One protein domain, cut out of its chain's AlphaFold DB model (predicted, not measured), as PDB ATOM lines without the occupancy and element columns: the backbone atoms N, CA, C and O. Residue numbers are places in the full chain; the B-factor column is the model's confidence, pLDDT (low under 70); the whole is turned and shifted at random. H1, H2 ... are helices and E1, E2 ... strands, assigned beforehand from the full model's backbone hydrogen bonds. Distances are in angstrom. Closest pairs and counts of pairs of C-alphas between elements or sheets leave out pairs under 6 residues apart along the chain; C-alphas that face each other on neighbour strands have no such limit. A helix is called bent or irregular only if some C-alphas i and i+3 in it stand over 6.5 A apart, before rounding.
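AT A GLANCE: This is residues 8 to 59 of the 62 residues of the protein "Ferredoxin" of Mycobacterium colombiense CECT 3035 (UniProt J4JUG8). The model is a loose rod with one helix, H1, near its middle, a small loop at one end and a second helix, H2, at the other. Residues 8 to 18 fold back on themselves as a narrow loop, whose tip, residues 10 to 15, sticks out at one end of the rod; at the other end residues 52 to 59, of which 52 to 57 belong to H2, stick out, and after H1 a long stretch without a named element leads to H2. The printed part has 52 residues, with one named strand and two named helices in the order E1, H1, H2; E1 pairs with no named strand. The class is mostly helix, though under half of the residues are in named elements: helices hold 22 and the strand 3. The whole is loose, with a radius of gyration of the C-alphas of 13.3 A, and the C-alphas span 44 by 20 by 17 A.

HOW THE PARTS SIT: The printed part opens with a short pairing: residues 8 to 9 are antiparallel to residues 16 to 17 of E1, the strand of residues 16 to 18. Between the two sides of this pairing, residues 10 to 15 stand free, with no C-alpha 8 or more apart along the chain within 10 A. A short link of 6 residues joins E1 to H1, the helix of residues 25 to 37. E1 and H1 are apart: no C-alpha of the one is within 8 A of the other. A long link of 11 residues joins H1 to H2, the helix of residues 49 to 57. H1 and H2 are apart by the same 8 A test. E1 and H2 are apart too. Every O i to N i+4 pair inside H2 is within hydrogen-bond range, and in H1 7 of 9 are.

IN THESE COORDINATES: E1 runs from Ala 16, with its C-alpha at (-34.066, 31.234, -56.585), to Ala 18, and its first and last C-alphas are 7.0 A apart. H1 runs from Gly 25, with its C-alpha at (-17.447, 22.290, -47.695), to Ser 37, with its C-alpha at (-22.752, 38.324, -57.436). Its 13 residues make it the longest helix, 19.5 A from first to last C-alpha, and its direction is mostly toward higher y. H1 is irregular, with C-alphas 26 and 29 standing 7.3 A apart, and its line is a rough one. H2 runs from Ala 49 to Arg 57, where the C-alpha is at (-9.252, 23.869, -35.045). Its 9 residues measure 12.6 A from first to last C-alpha, and its direction is almost wholly toward higher x.

THE WHOLE: The two C-alphas farthest apart are those of Val 12 and Gly 59, at 45.1 A. The C-alphas of Gln 8 and Gly 59, the first and last printed residues, are 33.6 A apart. Without the stretches that stand free, the body has 38 residues, spans 29 by 17 by 16 A and has a radius of gyration of 10.2 A. The printed part runs from residue 8 to residue 59 of a chain of 62 residues and has no cut. The link from H1 to H2 is long, and the link from E1 to H1 is short but not tight. The mean pLDDT of the printed part is 86.4. The mean is 96 in E1, 95 in H1 and 61 in H2. Confidence is low, under 70, for 11 residues, namely residues 49 to 59, of which 49 to 57 belong to H2.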
ATOM      1  N   GLN A   8     -32.042  26.228 -56.574       96.31
ATOM      2  CA  GLN A   8     -33.016  25.864 -57.600       96.31
ATOM      3  C   GLN A   8     -33.842  27.092 -57.962       96.31
ATOM      4  O   GLN A   8     -34.011  27.987 -57.137       96.31
ATOM      5  N   LEU A   9     -34.320  27.142 -59.203       95.94
ATOM      6  CA  LEU A   9     -35.245  28.170 -59.662       95.94
ATOM      7  C   LEU A   9     -36.665  27.623 -59.613       95.94
ATOM      8  O   LEU A   9     -36.895  26.479 -60.001       95.94
ATOM      9  N   ASP A  10     -37.592  28.449 -59.155       93.56
ATOM     10  CA  ASP A  10     -39.015  28.206 -59.317       93.56
ATOM     11  C   ASP A  10     -39.429  28.446 -60.782       93.56
ATOM     12  O   ASP A  10     -39.032  29.435 -61.401       93.56
ATOM     13  N   ASP A  11     -40.219  27.534 -61.354       93.56
ATOM     14  CA  ASP A  11     -40.643  27.592 -62.762       93.56
ATOM     15  C   ASP A  11     -41.817  28.563 -63.013       93.56
ATOM     16  O   ASP A  11     -42.144  28.855 -64.166       93.56
ATOM     17  N   VAL A  12     -42.486  29.045 -61.960       94.75
ATOM     18  CA  VAL A  12     -43.637  29.953 -62.041       94.75
ATOM     19  C   VAL A  12     -43.176  31.401 -62.116       94.75
ATOM     20  O   VAL A  12     -43.654  32.148 -62.972       94.75
ATOM     21  N   ASP A  13     -42.268  31.808 -61.229       92.00
ATOM     22  CA  ASP A  13     -41.841  33.205 -61.112       92.00
ATOM     23  C   ASP A  13     -40.326  33.425 -61.242       92.00
ATOM     24  O   ASP A  13     -39.878  34.570 -61.328       92.00
ATOM     25  N   GLY A  14     -39.541  32.352 -61.362       91.62
ATOM     26  CA  GLY A  14     -38.101  32.431 -61.575       91.62
ATOM     27  C   GLY A  14     -37.303  32.790 -60.324       91.62
ATOM     28  O   GLY A  14     -36.114  33.096 -60.454       91.62
ATOM     29  N   HIS A  15     -37.901  32.768 -59.127       95.19
ATOM     30  CA  HIS A  15     -37.154  33.013 -57.898       95.19
ATOM     31  C   HIS A  15     -36.213  31.856 -57.568       95.19
ATOM     32  O   HIS A  15     -36.527  30.680 -57.744       95.19
ATOM     33  N   ALA A  16     -35.030  32.207 -57.064       95.81
ATOM     34  CA  ALA A  16     -34.066  31.234 -56.585       95.81
ATOM     35  C   ALA A  16     -34.317  30.895 -55.111       95.81
ATOM     36  O   ALA A  16     -34.472  31.788 -54.280       95.81
ATOM     37  N   HIS A  17     -34.252  29.608 -54.777       95.50
ATOM     38  CA  HIS A  17     -34.317  29.105 -53.407       95.50
ATOM     39  C   HIS A  17     -33.155  28.154 -53.123       95.50
ATOM     40  O   HIS A  17     -32.634  27.504 -54.031       95.50
ATOM     41  N   ALA A  18     -32.735  28.075 -51.857       95.69
ATOM     42  CA  ALA A  18     -31.720  27.117 -51.435       95.69
ATOM     43  C   ALA A  18     -32.229  25.681 -51.654       95.69
ATOM     44  O   ALA A  18     -33.325  25.329 -51.222       95.69
ATOM     45  N   ALA A  19     -31.428  24.851 -52.321       95.12
ATOM     46  CA  ALA A  19     -31.739  23.439 -52.550       95.12
ATOM     47  C   ALA A  19     -31.534  22.584 -51.286       95.12
ATOM     48  O   ALA A  19     -32.115  21.510 -51.141       95.12
ATOM     49  N   THR A  20     -30.671  23.052 -50.384       91.62
ATOM     50  CA  THR A  20     -30.369  22.441 -49.092       91.62
ATOM     51  C   THR A  20     -30.021  23.526 -48.081       91.62
ATOM     52  O   THR A  20     -29.416  24.536 -48.439       91.62
ATOM     53  N   ASP A  21     -30.365  23.298 -46.815       89.69
ATOM     54  CA  ASP A  21     -30.042  24.224 -45.726       89.69
ATOM     55  C   ASP A  21     -28.553  24.180 -45.342       89.69
ATOM     56  O   ASP A  21     -28.020  25.143 -44.798       89.69
ATOM     57  N   ILE A  22     -27.865  23.060 -45.614       90.75
ATOM     58  CA  ILE A  22     -26.467  22.852 -45.220       90.75
ATOM     59  C   ILE A  22     -25.568  22.794 -46.450       90.75
ATOM     60  O   ILE A  22     -25.577  21.833 -47.219       90.75
ATOM     61  N   VAL A  23     -24.707  23.800 -46.583       90.56
ATOM     62  CA  VAL A  23     -23.728  23.879 -47.670       90.56
ATOM     63  C   VAL A  23     -22.518  22.999 -47.347       90.56
ATOM     64  O   VAL A  23     -21.773  23.253 -46.391       90.56
ATOM     65  N   ALA A  24     -22.289  21.965 -48.160       89.62
ATOM     66  CA  ALA A  24     -21.095  21.135 -48.028       89.62
ATOM     67  C   ALA A  24     -19.821  21.960 -48.278       89.62
ATOM     68  O   ALA A  24     -19.827  22.951 -49.005       89.62
ATOM     69  N   GLY A  25     -18.708  21.540 -47.668       88.81
ATOM     70  CA  GLY A  25     -17.447  22.290 -47.695       88.81
ATOM     71  C   GLY A  25     -16.961  22.649 -49.102       88.81
ATOM     72  O   GLY A  25     -16.519  23.772 -49.318       88.81
ATOM     73  N   GLU A  26     -17.106  21.726 -50.052       91.69
ATOM     74  CA  GLU A  26     -16.709  21.902 -51.456       91.69
ATOM     75  C   GLU A  26     -17.532  22.957 -52.213       91.69
ATOM     76  O   GLU A  26     -17.038  23.539 -53.174       91.69
ATOM     77  N   TYR A  27     -18.751  23.262 -51.753       94.56
ATOM     78  CA  TYR A  27     -19.632  24.251 -52.382       94.56
ATOM     79  C   TYR A  27     -19.561  25.637 -51.725       94.56
ATOM     80  O   TYR A  27     -20.211  26.574 -52.185       94.56
ATOM     81  N   ARG A  28     -18.773  25.813 -50.654       93.06
ATOM     82  CA  ARG A  28     -18.728  27.081 -49.903       93.06
ATOM     83  C   ARG A  28     -18.307  28.260 -50.763       93.06
ATOM     84  O   ARG A  28     -18.965  29.296 -50.723       93.06
ATOM     85  N   ASP A  29     -17.245  28.095 -51.541       95.12
ATOM     86  CA  ASP A  29     -16.695  29.189 -52.340       95.12
ATOM     87  C   ASP A  29     -17.677  29.607 -53.438       95.12
ATOM     88  O   ASP A  29     -17.945  30.795 -53.614       95.12
ATOM     89  N   VAL A  30     -18.307  28.642 -54.115       96.38
ATOM     90  CA  VAL A  30     -19.297  28.931 -55.166       96.38
ATOM     91  C   VAL A  30     -20.589  29.539 -54.612       96.38
ATOM     92  O   VAL A  30     -21.161  30.420 -55.250       96.38
ATOM     93  N   VAL A  31     -21.032  29.143 -53.412       96.12
ATOM     94  CA  VAL A  31     -22.183  29.768 -52.733       96.12
ATOM     95  C   VAL A  31     -21.857  31.198 -52.295       96.12
ATOM     96  O   VAL A  31     -22.677  32.095 -52.486       96.12
ATOM     97  N   GLN A  32     -20.650  31.444 -51.777       95.94
ATOM     98  CA  GLN A  32     -20.200  32.800 -51.455       95.94
ATOM     99  C   GLN A  32     -20.126  33.690 -52.698       95.94
ATOM    100  O   GLN A  32     -20.566  34.838 -52.650       95.94
ATOM    101  N   GLU A  33     -19.609  33.175 -53.814       97.44
ATOM    102  CA  GLU A  33     -19.592  33.904 -55.085       97.44
ATOM    103  C   GLU A  33     -21.002  34.196 -55.605       97.44
ATOM    104  O   GLU A  33     -21.265  35.306 -56.069       97.44
ATOM    105  N   ALA A  34     -21.935  33.246 -55.483       97.31
ATOM    106  CA  ALA A  34     -23.331  33.462 -55.846       97.31
ATOM    107  C   ALA A  34     -23.966  34.589 -55.016       97.31
ATOM    108  O   ALA A  34     -24.612  35.469 -55.586       97.31
ATOM    109  N   ALA A  35     -23.732  34.608 -53.699       96.75
ATOM    110  CA  ALA A  35     -24.223  35.666 -52.820       96.75
ATOM    111  C   ALA A  35     -23.623  37.036 -53.171       96.75
ATOM    112  O   ALA A  35     -24.363  38.004 -53.342       96.75
ATOM    113  N   ARG A  36     -22.298  37.110 -53.371       97.12
ATOM    114  CA  ARG A  36     -21.604  38.348 -53.780       97.12
ATOM    115  C   ARG A  36     -22.092  38.877 -55.127       97.12
ATOM    116  O   ARG A  36     -22.213  40.086 -55.302       97.12
ATOM    117  N   SER A  37     -22.364  37.977 -56.067       97.44
ATOM    118  CA  SER A  37     -22.752  38.324 -57.436       97.44
ATOM    119  C   SER A  37     -24.244  38.609 -57.597       97.44
ATOM    120  O   SER A  37     -24.647  39.080 -58.658       97.44
ATOM    121  N   CYS A  38     -25.072  38.314 -56.590       96.56
ATOM    122  CA  CYS A  38     -26.508  38.567 -56.633       96.56
ATOM    123  C   CYS A  38     -26.770  40.085 -56.715       96.56
ATOM    124  O   CYS A  38     -26.514  40.786 -55.736       96.56
ATOM    125  N   PRO A  39     -27.304  40.625 -57.830       95.94
ATOM    126  CA  PRO A  39     -27.497  42.073 -57.976       95.94
ATOM    127  C   PRO A  39     -28.434  42.663 -56.916       95.94
ATOM    128  O   PRO A  39     -28.286  43.815 -56.520       95.94
ATOM    129  N   GLU A  40     -29.375  41.852 -56.443       97.12
ATOM    130  CA  GLU A  40     -30.409  42.224 -55.475       97.12
ATOM    131  C   GLU A  40     -29.999  41.931 -54.026       97.12
ATOM    132  O   GLU A  40     -30.745  42.251 -53.107       97.12
ATOM    133  N   GLN A  41     -28.818  41.333 -53.812       96.31
ATOM    134  CA  GLN A  41     -28.311  40.941 -52.490       96.31
ATOM    135  C   GLN A  41     -29.310  40.071 -51.698       96.31
ATOM    136  O   GLN A  41     -29.404  40.160 -50.477       96.31
ATOM    137  N   ALA A  42     -30.055  39.213 -52.400       96.19
ATOM    138  CA  ALA A  42     -31.147  38.411 -51.843       96.19
ATOM    139  C   ALA A  42     -30.697  37.090 -51.184       96.19
ATOM    140  O   ALA A  42     -31.530  36.320 -50.714       96.19
ATOM    141  N   ILE A  43     -29.393  36.796 -51.167       95.44
ATOM    142  CA  ILE A  43     -28.846  35.544 -50.632       95.44
ATOM    143  C   ILE A  43     -28.165  35.830 -49.295       95.44
ATOM    144  O   ILE A  43     -27.136  36.504 -49.250       95.44
ATOM    145  N   GLU A  44     -28.706  35.268 -48.215       94.44
ATOM    146  CA  GLU A  44     -28.106  35.319 -46.883       94.44
ATOM    147  C   GLU A  44     -27.383  34.004 -46.568       94.44
ATOM    148  O   GLU A  44     -27.951  32.920 -46.686       94.44
ATOM    149  N   ILE A  45     -26.116  34.098 -46.156       91.50
ATOM    150  CA  ILE A  45     -25.331  32.950 -45.694       91.50
ATOM    151  C   ILE A  45     -25.171  33.068 -44.184       91.50
ATOM    152  O   ILE A  45     -24.395  33.885 -43.684       91.50
ATOM    153  N   VAL A  46     -25.877  32.211 -43.456       89.12
ATOM    154  CA  VAL A  46     -25.723  32.061 -42.010       89.12
ATOM    155  C   VAL A  46     -24.637  31.030 -41.717       89.12
ATOM    156  O   VAL A  46     -24.746  29.858 -42.063       89.12
ATOM    157  N   ALA A  47     -23.548  31.488 -41.098       78.31
ATOM    158  CA  ALA A  47     -22.489  30.611 -40.621       78.31
ATOM    159  C   ALA A  47     -22.819  30.142 -39.203       78.31
ATOM    160  O   ALA A  47     -22.778  30.938 -38.259       78.31
ATOM    161  N   GLU A  48     -23.080  28.848 -39.044       71.75
ATOM    162  CA  GLU A  48     -23.240  28.242 -37.726       71.75
ATOM    163  C   GLU A  48     -21.933  28.361 -36.926       71.75
ATOM    164  O   GLU A  48     -20.826  28.221 -37.461       71.75
ATOM    165  N   ALA A  49     -22.025  28.589 -35.612       60.53
ATOM    166  CA  ALA A  49     -20.851  28.730 -34.738       60.53
ATOM    167  C   ALA A  49     -19.890  27.523 -34.832       60.53
ATOM    168  O   ALA A  49     -18.674  27.649 -34.662       60.53
ATOM    169  N   SER A  50     -20.437  26.353 -35.160       60.94
ATOM    170  CA  SER A  50     -19.713  25.101 -35.363       60.94
ATOM    171  C   SER A  50     -18.727  25.143 -36.539       60.94
ATOM    172  O   SER A  50     -17.706  24.450 -36.491       60.94
ATOM    173  N   ASP A  51     -18.983  25.975 -37.553       62.69
ATOM    174  CA  ASP A  51     -18.128  26.125 -38.732       62.69
ATOM    175  C   ASP A  51     -16.882  26.959 -38.451       62.69
ATOM    176  O   ASP A  51     -15.780  26.565 -38.844       62.69
ATOM    177  N   ARG A  52     -17.030  28.062 -37.708       59.31
ATOM    178  CA  ARG A  52     -15.891  28.882 -37.258       59.31
ATOM    179  C   ARG A  52     -14.962  28.066 -36.368       59.31
ATOM    180  O   ARG A  52     -13.768  27.981 -36.632       59.31
ATOM    181  N   ALA A  53     -15.541  27.335 -35.417       59.09
ATOM    182  CA  ALA A  53     -14.786  26.480 -34.512       59.09
ATOM    183  C   ALA A  53     -14.042  25.339 -35.243       59.09
ATOM    184  O   ALA A  53     -13.002  24.879 -34.774       59.09
ATOM    185  N   ARG A  54     -14.551  24.844 -36.385       63.72
ATOM    186  CA  ARG A  54     -13.860  23.824 -37.198       63.72
ATOM    187  C   ARG A  54     -12.737  24.422 -38.050       63.72
ATOM    188  O   ARG A  54     -11.692  23.786 -38.156       63.72
ATOM    189  N   ALA A  55     -12.919  25.618 -38.607       59.47
ATOM    190  CA  ALA A  55     -11.859  26.337 -39.320       59.47
ATOM    191  C   ALA A  55     -10.691  26.707 -38.383       59.47
ATOM    192  O   ALA A  55      -9.531  26.473 -38.722       59.47
ATOM    193  N   GLU A  56     -11.005  27.178 -37.173       59.59
ATOM    194  CA  GLU A  56     -10.033  27.499 -36.119       59.59
ATOM    195  C   GLU A  56      -9.244  26.263 -35.665       59.59
ATOM    196  O   GLU A  56      -8.017  26.299 -35.589       59.59
ATOM    197  N   ARG A  57      -9.923  25.129 -35.425       63.59
ATOM    198  CA  ARG A  57      -9.252  23.869 -35.045       63.59
ATOM    199  C   ARG A  57      -8.341  23.306 -36.135       63.59
ATOM    200  O   ARG A  57      -7.374  22.625 -35.809       63.59
ATOM    201  N   ASN A  58      -8.638  23.576 -37.403       63.78
ATOM    202  CA  ASN A  58      -7.851  23.088 -38.533       63.78
ATOM    203  C   ASN A  58      -6.729  24.058 -38.954       63.78
ATOM    204  O   ASN A  58      -6.078  23.813 -39.966       63.78
ATOM    205  N   GLY A  59      -6.493  25.142 -38.202       54.50
ATOM    206  CA  GLY A  59      -5.383  26.073 -38.440       54.50
ATOM    207  C   GLY A  59      -5.470  26.854 -39.755       54.50
ATOM    208  O   GLY A  59      -4.452  27.337 -40.239       54.50
TER     209      GLY A  59